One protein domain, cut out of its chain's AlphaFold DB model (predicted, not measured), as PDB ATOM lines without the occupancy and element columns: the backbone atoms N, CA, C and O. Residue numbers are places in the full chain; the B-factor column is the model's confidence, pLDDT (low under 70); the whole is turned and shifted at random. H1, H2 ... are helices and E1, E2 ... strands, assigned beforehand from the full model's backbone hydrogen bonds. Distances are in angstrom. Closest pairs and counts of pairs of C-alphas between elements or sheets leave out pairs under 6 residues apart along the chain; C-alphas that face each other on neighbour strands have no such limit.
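AT A GLANCE: This is residues 8 to 83 and 120 to 158 of the 176 residues of an uncharacterized protein of Sulfurirhabdus autotrophica (UniProt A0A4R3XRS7). A twisted sheet of five strands curls round helix H3, with H1 over the same face and about perpendicular to H3; the opposite face is bare. Small H2 sits beside edge strand E3, while E2 and residues 18 to 19 form a small antiparallel pairing away from the sheet. The printed part has 115 residues, with three named helices and six named strands in the order E1, E2, H1, H2, E3, E4, E5, E6, H3. The sheet's order is E1, E6, E5, E4, E3, antiparallel throughout, and the class is mixed, helices and strands, in two layers, H1 and H3 on one face of the sheet. The whole is compact and rounded, with a radius of gyration of the C-alphas of 14.0 A and spans of 36 by 32 by 29 A.

HOW THE PARTS SIT: E1, residues 8 to 12, is an edge strand and the antiparallel neighbour of E6, residues 130 to 135, with N 11 and O 131 2.8 A apart. E2, residues 26 to 28, pairs with no named strand. H1, residues 31 to 42, is on the sheet at a height of 9.5 A, over E3, residues 64 to 72, and E4, residues 75 to 83. It runs slantwise to the strands, at 54 degrees to E4 on the local plane, and its closest C-alphas to E3 are those of Gln 39 and Ile 69, 6.1 A apart. It only just fails to lie over E5, residues 120 to 125, on which 2 of its C-alphas fall. H2, residues 47 to 50, is on the sheet but over none of its strands; the C-alphas of Thr 50 and Tyr 65 are its closest to E3, at 5.4 A. E3 bends by 53 degrees at residue 67 and forms a hairpin with E4, where N 77 and O 70 are 2.8 A apart. E5 is antiparallel to E4, with N 122 and O 78 at 2.8 A, and forms a hairpin with E6, with N 132 and O 123 at 2.8 A. H3, residues 143 to 156, is on the same face as H1; its closest C-alphas to E3 are those of Pro 145 and Thr 64, 6.7 A apart. H1 and H3 are close but not clearly touching, their closest C-alphas being those of Val 34 and Met 154, 7.2 A apart, and their lines are about perpendicular at 74 degrees. In H1 and H3 every O i to N i+4 pair is within hydrogen-bond range; H2 is too short for such a pair.

IN THESE COORDINATES: E1 begins at C-alpha 8, (139.138, 96.778, 149.677). H1 is 16.5 A long, E3 23.5 A and E4 25.9 A. E5 and E6 are each 16.7 A long. H3 is 20.1 A long and ends at C-alpha 156, (159.379, 93.779, 128.097).

THE WHOLE: The C-alphas farthest apart are those of Arg 21 and Gln 137, 41.0 A. Residues 84 to 119 are not printed, and C-alphas 83 and 120 are 10.9 A apart across the cut. The links E1 to E2 and H2 to E3 are long. The mean pLDDT of the printed part is 87.4; residues 53 to 62 and residue 139 are under 70.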
ATOM      1  N   VAL A   8     137.957  97.640 149.785       93.12
ATOM      2  CA  VAL A   8     139.138  96.778 149.677       93.12
ATOM      3  C   VAL A   8     138.698  95.403 149.193       93.12
ATOM      4  O   VAL A   8     137.793  94.799 149.766       93.12
ATOM      5  N   SER A   9     139.305  94.908 148.117       93.25
ATOM      6  CA  SER A   9     139.035  93.572 147.566       93.25
ATOM      7  C   SER A   9     140.328  92.781 147.490       93.25
ATOM      8  O   SER A   9     141.283  93.260 146.890       93.25
ATOM      9  N   PHE A  10     140.354  91.593 148.094       94.31
ATOM     10  CA  PHE A  10     141.529  90.724 148.141       94.31
ATOM     11  C   PHE A  10     141.512  89.699 147.011       94.31
ATOM     12  O   PHE A  10     140.470  89.140 146.671       94.31
ATOM     13  N   TYR A  11     142.695  89.417 146.482       94.12
ATOM     14  CA  TYR A  11     142.924  88.490 145.390       94.12
ATOM     15  C   TYR A  11     144.121  87.607 145.711       94.12
ATOM     16  O   TYR A  11     145.162  88.085 146.165       94.12
ATOM     17  N   LYS A  12     143.992  86.313 145.428       95.25
ATOM     18  CA  LYS A  12     145.120  85.389 145.475       95.25
ATOM     19  C   LYS A  12     145.959  85.564 144.208       95.25
ATOM     20  O   LYS A  12     145.425  85.523 143.101       95.25
ATOM     21  N   ILE A  13     147.260  85.747 144.381       92.88
ATOM     22  CA  ILE A  13     148.254  85.614 143.322       92.88
ATOM     23  C   ILE A  13     148.606  84.147 143.257       92.88
ATOM     24  O   ILE A  13     148.938  83.518 144.257       92.88
ATOM     25  N   THR A  14     148.510  83.585 142.076       88.56
ATOM     26  CA  THR A  14     148.705  82.156 141.933       88.56
ATOM     27  C   THR A  14     149.821  81.854 140.924       88.56
ATOM     28  O   THR A  14     150.526  80.871 141.110       88.56
ATOM     29  N   HIS A  15     150.063  82.714 139.916       86.94
ATOM     30  CA  HIS A  15     151.252  82.692 139.039       86.94
ATOM     31  C   HIS A  15     151.722  84.137 138.864       86.94
ATOM     32  O   HIS A  15     150.948  84.975 138.404       86.94
ATOM     33  N   CYS A  16     152.974  84.407 139.232       88.81
ATOM     34  CA  CYS A  16     153.686  85.665 138.994       88.81
ATOM     35  C   CYS A  16     155.193  85.372 139.068       88.81
ATOM     36  O   CYS A  16     155.828  85.525 140.109       88.81
ATOM     37  N   ALA A  17     155.699  84.780 137.991       88.75
ATOM     38  CA  ALA A  17     157.075  84.332 137.799       88.75
ATOM     39  C   ALA A  17     157.236  83.893 136.331       88.75
ATOM     40  O   ALA A  17     156.281  83.963 135.549       88.75
ATOM     41  N   TYR A  18     158.415  83.406 135.953       84.88
ATOM     42  CA  TYR A  18     158.675  82.894 134.611       84.88
ATOM     43  C   TYR A  18     158.642  81.367 134.615       84.88
ATOM     44  O   TYR A  18     159.381  80.709 135.348       84.88
ATOM     45  N   PHE A  19     157.795  80.789 133.770       84.19
ATOM     46  CA  PHE A  19     157.543  79.351 133.729       84.19
ATOM     47  C   PHE A  19     158.002  78.762 132.396       84.19
ATOM     48  O   PHE A  19     157.872  79.382 131.339       84.19
ATOM     49  N   ALA A  20     158.511  77.531 132.434       79.62
ATOM     50  CA  ALA A  20     158.699  76.750 131.219       79.62
ATOM     51  C   ALA A  20     157.341  76.362 130.625       79.62
ATOM     52  O   ALA A  20     156.343  76.201 131.331       79.62
ATOM     53  N   ARG A  21     157.312  76.125 129.311       75.94
ATOM     54  CA  ARG A  21     156.097  75.676 128.625       75.94
ATOM     55  C   ARG A  21     155.547  74.398 129.277       75.94
ATOM     56  O   ARG A  21     156.215  73.366 129.278       75.94
ATOM     57  N   GLY A  22     154.312  74.470 129.774       80.81
ATOM     58  CA  GLY A  22     153.607  73.340 130.391       80.81
ATOM     59  C   GLY A  22     154.111  72.956 131.786       80.81
ATOM     60  O   GLY A  22     153.896  71.820 132.204       80.81
ATOM     61  N   LYS A  23     154.819  73.854 132.486       81.00
ATOM     62  CA  LYS A  23     155.260  73.651 133.872       81.00
ATOM     63  C   LYS A  23     154.524  74.606 134.809       81.00
ATOM     64  O   LYS A  23     154.468  75.797 134.543       81.00
ATOM     65  N   GLU A  24     154.042  74.069 135.927       82.38
ATOM     66  CA  GLU A  24     153.405  74.831 137.017       82.38
ATOM     67  C   GLU A  24     154.428  75.362 138.038       82.38
ATOM     68  O   GLU A  24     154.116  76.193 138.882       82.38
ATOM     69  N   THR A  25     155.669  74.869 137.994       84.38
ATOM     70  CA  THR A  25     156.760  75.347 138.852       84.38
ATOM     71  C   THR A  25     157.531  76.449 138.124       84.38
ATOM     72  O   THR A  25     157.908  76.237 136.963       84.38
ATOM     73  N   PRO A  26     157.788  77.601 138.768       85.50
ATOM     74  CA  PRO A  26     158.558  78.671 138.148       85.50
ATOM     75  C   PRO A  26     159.998  78.217 137.898       85.50
ATOM     76  O   PRO A  26     160.595  77.529 138.725       85.50
ATOM     77  N   MET A  27     160.562  78.600 136.753       84.75
ATOM     78  CA  MET A  27     161.991  78.427 136.481       84.75
ATOM     79  C   MET A  27     162.824  79.449 137.257       84.75
ATOM     80  O   MET A  27     163.892  79.114 137.758       84.75
ATOM     81  N   PHE A  28     162.341  80.691 137.311       85.50
ATOM     82  CA  PHE A  28     162.940  81.821 138.019       85.50
ATOM     83  C   PHE A  28     161.895  82.936 138.185       85.50
ATOM     84  O   PHE A  28     160.830  82.903 137.552       85.50
ATOM     85  N   GLY A  29     162.201  83.933 139.014       86.56
ATOM     86  CA  GLY A  29     161.281  85.006 139.363       86.56
ATOM     87  C   GLY A  29     160.346  84.639 140.516       86.56
ATOM     88  O   GLY A  29     159.983  83.480 140.733       86.56
ATOM     89  N   SER A  30     159.905  85.668 141.222       91.81
ATOM     90  CA  SER A  30     158.902  85.611 142.280       91.81
ATOM     91  C   SER A  30     158.102  86.913 142.289       91.81
ATOM     92  O   SER A  30     158.513  87.894 141.670       91.81
ATOM     93  N   VAL A  31     156.982  86.962 143.021       94.56
ATOM     94  CA  VAL A  31     156.230  88.220 143.205       94.56
ATOM     95  C   VAL A  31     157.151  89.316 143.745       94.56
ATOM     96  O   VAL A  31     157.100  90.439 143.264       94.56
ATOM     97  N   GLN A  32     158.008  88.980 144.712       95.31
ATOM     98  CA  GLN A  32     158.959  89.920 145.299       95.31
ATOM     99  C   GLN A  32     159.944  90.447 144.247       95.31
ATOM    100  O   GLN A  32     160.050  91.655 144.078       95.31
ATOM    101  N   GLU A  33     160.598  89.558 143.492       93.81
ATOM    102  CA  GLU A  33     161.567  89.952 142.455       93.81
ATOM    103  C   GLU A  33     160.933  90.810 141.352       93.81
ATOM    104  O   GLU A  33     161.554  91.758 140.881       93.81
ATOM    105  N   VAL A  34     159.688  90.517 140.958       94.69
ATOM    106  CA  VAL A  34     158.958  91.310 139.955       94.69
ATOM    107  C   VAL A  34     158.687  92.730 140.456       94.69
ATOM    108  O   VAL A  34     158.771  93.675 139.677       94.69
ATOM    109  N   LEU A  35     158.365  92.897 141.741       96.81
ATOM    110  CA  LEU A  35     158.107  94.214 142.326       96.81
ATOM    111  C   LEU A  35     159.393  95.017 142.537       96.81
ATOM    112  O   LEU A  35     159.405  96.215 142.266       96.81
ATOM    113  N   GLU A  36     160.478  94.355 142.938       96.12
ATOM    114  CA  GLU A  36     161.815  94.956 142.989       96.12
ATOM    115  C   GLU A  36     162.263  95.437 141.607       96.12
ATOM    116  O   GLU A  36     162.744  96.561 141.472       96.12
ATOM    117  N   ASP A  37     162.055  94.618 140.572       94.81
ATOM    118  CA  ASP A  37     162.328  95.000 139.187       94.81
ATOM    119  C   ASP A  37     161.488  96.189 138.748       94.81
ATOM    120  O   ASP A  37     162.013  97.110 138.123       94.81
ATOM    121  N   LEU A  38     160.194  96.179 139.070       96.19
ATOM    122  CA  LEU A  38     159.283  97.251 138.697       96.19
ATOM    123  C   LEU A  38     159.703  98.580 139.328       96.19
ATOM    124  O   LEU A  38     159.770  99.581 138.618       96.19
ATOM    125  N   GLN A  39     160.040  98.576 140.622       97.25
ATOM    126  CA  GLN A  39     160.516  99.763 141.335       97.25
ATOM    127  C   GLN A  39     161.866 100.252 140.801       97.25
ATOM    128  O   GLN A  39     162.058 101.450 140.601       97.25
ATOM    129  N   ALA A  40     162.806  99.340 140.541       96.69
ATOM    130  CA  ALA A  40     164.108  99.705 139.996       96.69
ATOM    131  C   ALA A  40     163.992 100.290 138.580       96.69
ATOM    132  O   ALA A  40     164.652 101.279 138.267       96.69
ATOM    133  N   TRP A  41     163.143  99.704 137.732       96.06
ATOM    134  CA  TRP A  41     162.906 100.168 136.365       96.06
ATOM    135  C   TRP A  41     162.190 101.520 136.311       96.06
ATOM    136  O   TRP A  41     162.476 102.318 135.417       96.06
ATOM    137  N   SER A  42     161.264 101.782 137.237       96.44
ATOM    138  CA  SER A  42     160.495 103.028 137.265       96.44
ATOM    139  C   SER A  42     161.242 104.202 137.890       96.44
ATOM    140  O   SER A  42     160.857 105.351 137.672       96.44
ATOM    141  N   ASN A  43     162.305 103.940 138.650       96.31
ATOM    142  CA  ASN A  43     163.083 104.978 139.307       96.31
ATOM    143  C   ASN A  43     163.662 105.986 138.294       96.31
ATOM    144  O   ASN A  43     164.363 105.616 137.352       96.31
ATOM    145  N   GLY A  44     163.371 107.272 138.503       95.56
ATOM    146  CA  GLY A  44     163.806 108.364 137.629       95.56
ATOM    147  C   GLY A  44     163.040 108.494 136.306       95.56
ATOM    148  O   GLY A  44     163.417 109.332 135.489       95.56
ATOM    149  N   LYS A  45     161.984 107.700 136.079       96.50
ATOM    150  CA  LYS A  45     161.130 107.811 134.887       96.50
ATOM    151  C   LYS A  45     160.041 108.863 135.044       96.50
ATOM    152  O   LYS A  45     159.534 109.102 136.142       96.50
ATOM    153  N   LYS A  46     159.626 109.426 133.912       96.62
ATOM    154  CA  LYS A  46     158.370 110.167 133.780       96.62
ATOM    155  C   LYS A  46     157.188 109.210 133.707       96.62
ATOM    156  O   LYS A  46     157.332 108.093 133.211       96.62
ATOM    157  N   LEU A  47     156.004 109.652 134.133       93.75
ATOM    158  CA  LEU A  47     154.788 108.834 134.051       93.75
ATOM    159  C   LEU A  47     154.541 108.323 132.635       93.75
ATOM    160  O   LEU A  47     154.267 107.137 132.464       93.75
ATOM    161  N   ILE A  48     154.678 109.187 131.627       93.38
ATOM    162  CA  ILE A  48     154.420 108.829 130.228       93.38
ATOM    163  C   ILE A  48     155.327 107.690 129.729       93.38
ATOM    164  O   ILE A  48     154.910 106.883 128.901       93.38
ATOM    165  N   GLU A  49     156.530 107.555 130.294       93.69
ATOM    166  CA  GLU A  49     157.484 106.487 129.972       93.69
ATOM    167  C   GLU A  49     157.146 105.151 130.645       93.69
ATOM    168  O   GLU A  49     157.766 104.132 130.338       93.69
ATOM    169  N   THR A  50     156.184 105.133 131.573       94.62
ATOM    170  CA  THR A  50     155.770 103.908 132.274       94.62
ATOM    171  C   THR A  50     154.673 103.139 131.548       94.62
ATOM    172  O   THR A  50     154.266 102.068 131.987       94.62
ATOM    173  N   LYS A  51     154.190 103.641 130.411       90.38
ATOM    174  CA  LYS A  51     153.208 102.933 129.594       90.38
ATOM    175  C   LYS A  51     153.830 101.683 128.973       90.38
ATOM    176  O   LYS A  51     154.597 101.771 128.021       90.38
ATOM    177  N   VAL A  52     153.453 100.509 129.478       79.38
ATOM    178  CA  VAL A  52     153.923  99.215 128.939       79.38
ATOM    179  C   VAL A  52     152.908  98.540 128.016       79.38
ATOM    180  O   VAL A  52     153.285  97.740 127.162       79.38
ATOM    181  N   THR A  53     151.618  98.856 128.153       67.12
ATOM    182  CA  THR A  53     150.550  98.306 127.308       67.12
ATOM    183  C   THR A  53     150.153  99.304 126.227       67.12
ATOM    184  O   THR A  53     149.687 100.400 126.537       67.12
ATOM    185  N   GLU A  54     150.260  98.902 124.965       56.53
ATOM    186  CA  GLU A  54     149.459  99.484 123.892       56.53
ATOM    187  C   GLU A  54     148.127  98.738 123.876       56.53
ATOM    188  O   GLU A  54     148.078  97.523 123.672       56.53
ATOM    189  N   ILE A  55     147.043  99.442 124.176       55.72
ATOM    190  CA  ILE A  55     145.709  98.909 123.948       55.72
ATOM    191  C   ILE A  55     145.544  98.679 122.448       55.72
ATOM    192  O   ILE A  55     145.682  99.606 121.654       55.72
ATOM    193  N   ASN A  56     145.260  97.433 122.066       47.97
ATOM    194  CA  ASN A  56     144.759  97.136 120.728       47.97
ATOM    195  C   ASN A  56     143.484  97.958 120.520       47.97
ATOM    196  O   ASN A  56     142.622  97.942 121.397       47.97
ATOM    197  N   GLU A  57     143.339  98.607 119.364       41.38
ATOM    198  CA  GLU A  57     142.253  99.542 119.002       41.38
ATOM    199  C   GLU A  57     140.815  99.038 119.279       41.38
ATOM    200  O   GLU A  57     139.859  99.809 119.259       41.38
ATOM    201  N   THR A  58     140.642  97.743 119.551       43.84
ATOM    202  CA  THR A  58     139.372  97.084 119.878       43.84
ATOM    203  C   THR A  58     139.020  97.029 121.369       43.84
ATOM    204  O   THR A  58     137.886  96.682 121.692       43.84
ATOM    205  N   ASP A  59     139.959  97.288 122.283       51.78
ATOM    206  CA  ASP A  59     139.717  97.219 123.731       51.78
ATOM    207  C   ASP A  59     139.530  98.642 124.274       51.78
ATOM    208  O   ASP A  59     140.441  99.452 124.273       51.78
ATOM    209  N   SER A  60     138.327  99.003 124.714       48.41
ATOM    210  CA  SER A  60     138.003 100.381 125.122       48.41
ATOM    211  C   SER A  60     138.568 100.776 126.496       48.41
ATOM    212  O   SER A  60     138.081 101.722 127.116       48.41
ATOM    213  N   SER A  61     139.514 100.008 127.040       56.69
ATOM    214  CA  SER A  61     140.188 100.339 128.295       56.69
ATOM    215  C   SER A  61     141.318 101.322 127.992       56.69
ATOM    216  O   SER A  61     142.058 101.106 127.049       56.69
ATOM    217  N   GLY A  62     141.411 102.445 128.709       69.31
ATOM    218  CA  GLY A  62     142.507 103.404 128.517       69.31
ATOM    219  C   GLY A  62     143.828 102.899 129.107       69.31
ATOM    220  O   GLY A  62     143.848 101.919 129.857       69.31
ATOM    221  N   ASN A  63     144.943 103.543 128.740       87.31
ATOM    222  CA  ASN A  63     146.284 103.114 129.146       87.31
ATOM    223  C   ASN A  63     146.444 103.112 130.675       87.31
ATOM    224  O   ASN A  63     145.805 103.880 131.393       87.31
ATOM    225  N   THR A  64     147.324 102.251 131.184       90.81
ATOM    226  CA  THR A  64     147.710 102.232 132.599       90.81
ATOM    227  C   THR A  64     149.153 102.692 132.745       90.81
ATOM    228  O   THR A  64     150.032 102.207 132.033       90.81
ATOM    229  N   TYR A  65     149.381 103.598 133.691       94.38
ATOM    230  CA  TYR A  65     150.691 104.148 134.035       94.38
ATOM    231  C   TYR A  65     151.002 103.842 135.498       94.38
ATOM    232  O   TYR A  65     150.093 103.776 136.332       94.38
ATOM    233  N   LEU A  66     152.280 103.671 135.826       96.25
ATOM    234  CA  LEU A  66     152.728 103.521 137.205       96.25
ATOM    235  C   LEU A  66     152.889 104.906 137.825       96.25
ATOM    236  O   LEU A  66     153.831 105.622 137.506       96.25
ATOM    237  N   LEU A  67     151.956 105.272 138.701       95.81
ATOM    238  CA  LEU A  67     151.981 106.552 139.398       95.81
ATOM    239  C   LEU A  67     153.022 106.546 140.518       95.81
ATOM    240  O   LEU A  67     153.749 107.519 140.674       95.81
ATOM    241  N   ASP A  68     153.081 105.452 141.281       97.38
ATOM    242  CA  ASP A  68     153.981 105.302 142.423       97.38
ATOM    243  C   ASP A  68     154.182 103.821 142.799       97.38
ATOM    244  O   ASP A  68     153.318 102.978 142.525       97.38
ATOM    245  N   ILE A  69     155.309 103.504 143.436       97.88
ATOM    246  CA  ILE A  69     155.616 102.181 143.986       97.88
ATOM    247  C   ILE A  69     156.498 102.286 145.232       97.88
ATOM    248  O   ILE A  69     157.698 102.557 145.178       97.88
ATOM    249  N   GLU A  70     155.895 101.956 146.366       97.12
ATOM    250  CA  GLU A  70     156.499 102.063 147.689       97.12
ATOM    251  C   GLU A  70     156.540 100.703 148.382       97.12
ATOM    252  O   GLU A  70     155.656  99.859 148.203       97.12
ATOM    253  N   THR A  71     157.557 100.487 149.218       96.50
ATOM    254  CA  THR A  71     157.710  99.248 149.992       96.50
ATOM    255  C   THR A  71     157.920  99.536 151.470       96.50
ATOM    256  O   THR A  71     158.703 100.401 151.864       96.50
ATOM    257  N   LYS A  72     157.199  98.808 152.324       95.44
ATOM    258  CA  LYS A  72     157.308  98.905 153.782       95.44
ATOM    259  C   LYS A  72     156.978  97.569 154.425       95.44
ATOM    260  O   LYS A  72     155.944  96.971 154.131       95.44
ATOM    261  N   GLN A  73     157.836  97.131 155.350       92.75
ATOM    262  CA  GLN A  73     157.667  95.866 156.085       92.75
ATOM    263  C   GLN A  73     157.391  94.675 155.148       92.75
ATOM    264  O   GLN A  73     156.481  93.889 155.398       92.75
ATOM    265  N   GLU A  74     158.143  94.577 154.044       91.25
ATOM    266  CA  GLU A  74     158.016  93.498 153.044       91.25
ATOM    267  C   GLU A  74     156.649  93.439 152.335       91.25
ATOM    268  O   GLU A  74     156.272  92.425 151.747       91.25
ATOM    269  N   THR A  75     155.887  94.533 152.375       97.06
ATOM    270  CA  THR A  75     154.662  94.708 151.594       97.06
ATOM    271  C   THR A  75     154.782  95.933 150.710       97.06
ATOM    272  O   THR A  75     155.504  96.875 151.033       97.06
ATOM    273  N   TRP A  76     154.059  95.916 149.601       98.19
ATOM    274  CA  TRP A  76     154.194  96.908 148.547       98.19
ATOM    275  C   TRP A  76     152.887  97.655 148.357       98.19
ATOM    276  O   TRP A  76     151.824  97.034 148.320       98.19
ATOM    277  N   LEU A  77     152.963  98.970 148.212       97.88
ATOM    278  CA  LEU A  77     151.859  99.798 147.762       97.88
ATOM    279  C   LEU A  77     152.186 100.297 146.360       97.88
ATOM    280  O   LEU A  77     153.188 100.968 146.154       97.88
ATOM    281  N   ILE A  78     151.331  99.957 145.406       97.44
ATOM    282  CA  ILE A  78     151.469 100.377 144.017       97.44
ATOM    283  C   ILE A  78     150.296 101.277 143.696       97.44
ATOM    284  O   ILE A  78     149.143 100.881 143.884       97.44
ATOM    285  N   THR A  79     150.584 102.455 143.171       95.69
ATOM    286  CA  THR A  79     149.562 103.360 142.665       95.69
ATOM    287  C   THR A  79     149.643 103.369 141.149       95.69
ATOM    288  O   THR A  79     150.695 103.626 140.573       95.69
ATOM    289  N   ALA A  80     148.529 103.065 140.492       93.88
ATOM    290  CA  ALA A  80     148.406 103.110 139.045       93.88
ATOM    291  C   ALA A  80     147.451 104.229 138.635       93.88
ATOM    292  O   ALA A  80     146.412 104.426 139.272       93.88
ATOM    293  N   TRP A  81     147.785 104.921 137.553       93.31
ATOM    294  CA  TRP A  81     146.898 105.866 136.889       93.31
ATOM    295  C   TRP A  81     146.239 105.191 135.690       93.31
ATOM    296  O   TRP A  81     146.931 104.709 134.794       93.31
ATOM    297  N   ASN A  82     144.907 105.133 135.681       89.50
ATOM    298  CA  ASN A  82     144.137 104.532 134.593       89.50
ATOM    299  C   ASN A  82     143.544 105.647 133.745       89.50
ATOM    300  O   ASN A  82     142.684 106.390 134.219       89.50
ATOM    301  N   GLU A  83     143.999 105.744 132.505       88.56
ATOM    302  CA  GLU A  83     143.521 106.732 131.553       88.56
ATOM    303  C   GLU A  83     142.067 106.462 131.166       88.56
ATOM    304  O   GLU A  83     141.619 105.317 131.043       88.56
ATOM    305  N   THR A 120     144.257 104.178 141.107       91.00
ATOM    306  CA  THR A 120     143.936 102.918 141.787       91.00
ATOM    307  C   THR A 120     145.130 102.420 142.567       91.00
ATOM    308  O   THR A 120     146.261 102.562 142.114       91.00
ATOM    309  N   TYR A 121     144.863 101.810 143.713       94.94
ATOM    310  CA  TYR A 121     145.896 101.421 144.659       94.94
ATOM    311  C   TYR A 121     145.883  99.909 144.836       94.94
ATOM    312  O   TYR A 121     144.819  99.303 145.005       94.94
ATOM    313  N   PHE A 122     147.063  99.303 144.833       96.69
ATOM    314  CA  PHE A 122     147.250  97.873 145.010       96.69
ATOM    315  C   PHE A 122     148.206  97.622 146.165       96.69
ATOM    316  O   PHE A 122     149.372  97.999 146.109       96.69
ATOM    317  N   TRP A 123     147.710  96.972 147.213       97.50
ATOM    318  CA  TRP A 123     148.533  96.528 148.330       97.50
ATOM    319  C   TRP A 123     148.926  95.070 148.117       97.50
ATOM    320  O   TRP A 123     148.066  94.191 148.162       97.50
ATOM    321  N   VAL A 124     150.202  94.804 147.858       97.88
ATOM    322  CA  VAL A 124     150.724  93.465 147.576       97.88
ATOM    323  C   VAL A 124     151.493  92.938 148.783       97.88
ATOM    324  O   VAL A 124     152.334  93.630 149.353       97.88
ATOM    325  N   ILE A 125     151.222  91.687 149.155       97.31
ATOM    326  CA  ILE A 125     151.914  90.957 150.221       97.31
ATOM    327  C   ILE A 125     152.567  89.722 149.582       97.31
ATOM    328  O   ILE A 125     151.939  88.655 149.525       97.31
ATOM    329  N   PRO A 126     153.810  89.843 149.073       96.56
ATOM    330  CA  PRO A 126     154.482  88.776 148.329       96.56
ATOM    331  C   PRO A 126     154.597  87.476 149.125       96.56
ATOM    332  O   PRO A 126     154.276  86.409 148.611       96.56
ATOM    333  N   THR A 127     154.928  87.563 150.417       95.69
ATOM    334  CA  THR A 127     155.072  86.403 151.320       95.69
ATOM    335  C   THR A 127     153.792  85.579 151.480       95.69
ATOM    336  O   THR A 127     153.846  84.418 151.880       95.69
ATOM    337  N   ARG A 128     152.628  86.155 151.155       95.00
ATOM    338  CA  ARG A 128     151.326  85.476 151.197       95.00
ATOM    339  C   ARG A 128     150.754  85.188 149.815       95.00
ATOM    340  O   ARG A 128     149.691  84.579 149.742       95.00
ATOM    341  N   ASN A 129     151.424  85.618 148.744       94.38
ATOM    342  CA  ASN A 129     150.904  85.588 147.381       94.38
ATOM    343  C   ASN A 129     149.475  86.156 147.307       94.38
ATOM    344  O   ASN A 129     148.558  85.524 146.788       94.38
ATOM    345  N   ILE A 130     149.264  87.337 147.887       95.56
ATOM    346  CA  ILE A 130     147.974  88.036 147.892       95.56
ATOM    347  C   ILE A 130     148.215  89.492 147.511       95.56
ATOM    348  O   ILE A 130     149.226  90.078 147.895       95.56
ATOM    349  N   PHE A 131     147.261  90.092 146.806       96.12
ATOM    350  CA  PHE A 131     147.153  91.544 146.730       96.12
ATOM    351  C   PHE A 131     145.724  92.003 146.989       96.12
ATOM    352  O   PHE A 131     144.775  91.232 146.844       96.12
ATOM    353  N   ALA A 132     145.567  93.266 147.360       95.31
ATOM    354  CA  ALA A 132     144.278  93.914 147.493       95.31
ATOM    355  C   ALA A 132     144.186  95.124 146.566       95.31
ATOM    356  O   ALA A 132     145.117  95.919 146.519       95.31
ATOM    357  N   SER A 133     143.063  95.294 145.867       93.81
ATOM    358  CA  SER A 133     142.733  96.572 145.227       93.81
ATOM    359  C   SER A 133     142.003  97.459 146.229       93.81
ATOM    360  O   SER A 133     141.016  97.012 146.826       93.81
ATOM    361  N   ILE A 134     142.435  98.707 146.372       92.06
ATOM    362  CA  ILE A 134     141.813  99.718 147.227       92.06
ATOM    363  C   ILE A 134     141.271 100.822 146.317       92.06
ATOM    364  O   ILE A 134     141.994 101.381 145.492       92.06
ATOM    365  N   ARG A 135     139.979 101.123 146.456       83.81
ATOM    366  CA  ARG A 135     139.291 102.176 145.696       83.81
ATOM    367  C   ARG A 135     138.389 102.990 146.611       83.81
ATOM    368  O   ARG A 135     137.827 102.446 147.560       83.81
ATOM    369  N   PHE A 136     138.208 104.262 146.289       81.75
ATOM    370  CA  PHE A 136     137.366 105.166 147.067       81.75
ATOM    371  C   PHE A 136     136.038 105.426 146.347       81.75
ATOM    372  O   PHE A 136     135.037 104.779 146.648       81.75
ATOM    373  N   GLN A 137     136.046 106.312 145.348       73.31
ATOM    374  CA  GLN A 137     134.826 106.796 144.689       73.31
ATOM    375  C   GLN A 137     134.497 106.076 143.372       73.31
ATOM    376  O   GLN A 137     133.340 106.038 142.959       73.31
ATOM    377  N   HIS A 138     135.488 105.464 142.716       72.38
ATOM    378  CA  HIS A 138     135.289 104.822 141.415       72.38
ATOM    379  C   HIS A 138     134.777 103.374 141.546       72.38
ATOM    380  O   HIS A 138     135.215 102.636 142.433       72.38
ATOM    381  N   PRO A 139     133.882 102.918 140.647       67.56
ATOM    382  CA  PRO A 139     133.269 101.590 140.733       67.56
ATOM    383  C   PRO A 139     134.185 100.456 140.252       67.56
ATOM    384  O   PRO A 139     133.849  99.281 140.422       67.56
ATOM    385  N   TYR A 140     135.339 100.769 139.660       76.00
ATOM    386  CA  TYR A 140     136.246  99.794 139.058       76.00
ATOM    387  C   TYR A 140     137.389  99.444 140.014       76.00
ATOM    388  O   TYR A 140     137.953 100.308 140.672       76.00
ATOM    389  N   THR A 141     137.725  98.157 140.130       77.62
ATOM    390  CA  THR A 141     138.892  97.708 140.918       77.62
ATOM    391  C   THR A 141     140.214  97.873 140.167       77.62
ATOM    392  O   THR A 141     141.265  97.666 140.759       77.62
ATOM    393  N   ALA A 142     140.153  98.141 138.856       82.56
ATOM    394  CA  ALA A 142     141.270  98.097 137.906       82.56
ATOM    395  C   ALA A 142     142.164  96.843 138.020       82.56
ATOM    396  O   ALA A 142     143.293  96.828 137.546       82.56
ATOM    397  N   GLN A 143     141.639  95.746 138.578       87.31
ATOM    398  CA  GLN A 143     142.401  94.513 138.775       87.31
ATOM    399  C   GLN A 143     142.845  93.882 137.447       87.31
ATOM    400  O   GLN A 143     143.963  93.380 137.342       87.31
ATOM    401  N   LYS A 144     141.989  93.925 136.417       86.25
ATOM    402  CA  LYS A 144     142.332  93.449 135.067       86.25
ATOM    403  C   LYS A 144     143.421  94.323 134.407       86.25
ATOM    404  O   LYS A 144     144.428  93.730 134.022       86.25
ATOM    405  N   PRO A 145     143.268  95.664 134.318       87.25
ATOM    406  CA  PRO A 145     144.325  96.560 133.839       87.25
ATOM    407  C   PRO A 145     145.653  96.390 134.578       87.25
ATOM    408  O   PRO A 145     146.676  96.170 133.944       87.25
ATOM    409  N   PHE A 146     145.638  96.367 135.912       89.88
ATOM    410  CA  PHE A 146     146.854  96.198 136.709       89.88
ATOM    411  C   PHE A 146     147.563  94.867 136.435       89.88
ATOM    412  O   PHE A 146     148.778  94.827 136.260       89.88
ATOM    413  N   ARG A 147     146.811  93.767 136.316       89.00
ATOM    414  CA  ARG A 147     147.389  92.473 135.933       89.00
ATOM    415  C   ARG A 147     148.000  92.517 134.531       89.00
ATOM    416  O   ARG A 147     149.077  91.966 134.329       89.00
ATOM    417  N   ALA A 148     147.315  93.135 133.570       88.19
ATOM    418  CA  ALA A 148     147.834  93.287 132.212       88.19
ATOM    419  C   ALA A 148     149.121  94.123 132.202       88.19
ATOM    420  O   ALA A 148     150.089  93.731 131.559       88.19
ATOM    421  N   TYR A 149     149.153  95.203 132.985       91.31
ATOM    422  CA  TYR A 149     150.318  96.056 133.178       91.31
ATOM    423  C   TYR A 149     151.518  95.269 133.722       91.31
ATOM    424  O   TYR A 149     152.566  95.240 133.083       91.31
ATOM    425  N   VAL A 150     151.365  94.562 134.850       91.75
ATOM    426  CA  VAL A 150     152.463  93.779 135.456       91.75
ATOM    427  C   VAL A 150     152.947  92.678 134.512       91.75
ATOM    428  O   VAL A 150     154.151  92.521 134.323       91.75
ATOM    429  N   ASN A 151     152.029  91.955 133.862       88.44
ATOM    430  CA  ASN A 151     152.397  90.929 132.883       88.44
ATOM    431  C   ASN A 151     153.218  91.521 131.737       88.44
ATOM    432  O   ASN A 151     154.241  90.959 131.354       88.44
ATOM    433  N   LYS A 152     152.781  92.664 131.203       88.00
ATOM    434  CA  LYS A 152     153.444  93.312 130.080       88.00
ATOM    435  C   LYS A 152     154.806  93.886 130.466       88.00
ATOM    436  O   LYS A 152     155.763  93.754 129.707       88.00
ATOM    437  N   PHE A 153     154.919  94.434 131.672       91.19
ATOM    438  CA  PHE A 153     156.195  94.825 132.262       91.19
ATOM    439  C   PHE A 153     157.171  93.638 132.333       91.19
ATOM    440  O   PHE A 153     158.293  93.745 131.842       91.19
ATOM    441  N   MET A 154     156.739  92.488 132.863       89.50
ATOM    442  CA  MET A 154     157.575  91.277 132.918       89.50
ATOM    443  C   MET A 154     158.008  90.798 131.525       89.50
ATOM    444  O   MET A 154     159.094  90.254 131.362       89.50
ATOM    445  N   GLU A 155     157.163  91.003 130.517       84.75
ATOM    446  CA  GLU A 155     157.407  90.643 129.117       84.75
ATOM    447  C   GLU A 155     158.498  91.501 128.456       84.75
ATOM    448  O   GLU A 155     159.236  91.006 127.605       84.75
ATOM    449  N   CYS A 156     158.582  92.784 128.820       84.31
ATOM    450  CA  CYS A 156     159.379  93.779 128.097       84.31
ATOM    451  C   CYS A 156     160.578  94.325 128.883       84.31
ATOM    452  O   CYS A 156     161.566  94.731 128.276       84.31
ATOM    453  N   HIS A 157     160.498  94.357 130.214       85.38
ATOM    454  CA  HIS A 157     161.428  95.108 131.062       85.38
ATOM    455  C   HIS A 157     161.940  94.343 132.287       85.38
ATOM    456  O   HIS A 157     162.870  94.816 132.937       85.38
ATOM    457  N   GLY A 158     161.372  93.178 132.614       77.69
ATOM    458  CA  GLY A 158     161.850  92.369 133.738       77.69
ATOM    459  C   GLY A 158     163.298  91.900 133.551       77.69
ATOM    460  O   GLY A 158     163.751  91.688 132.424       77.69
TER     461      GLY A 158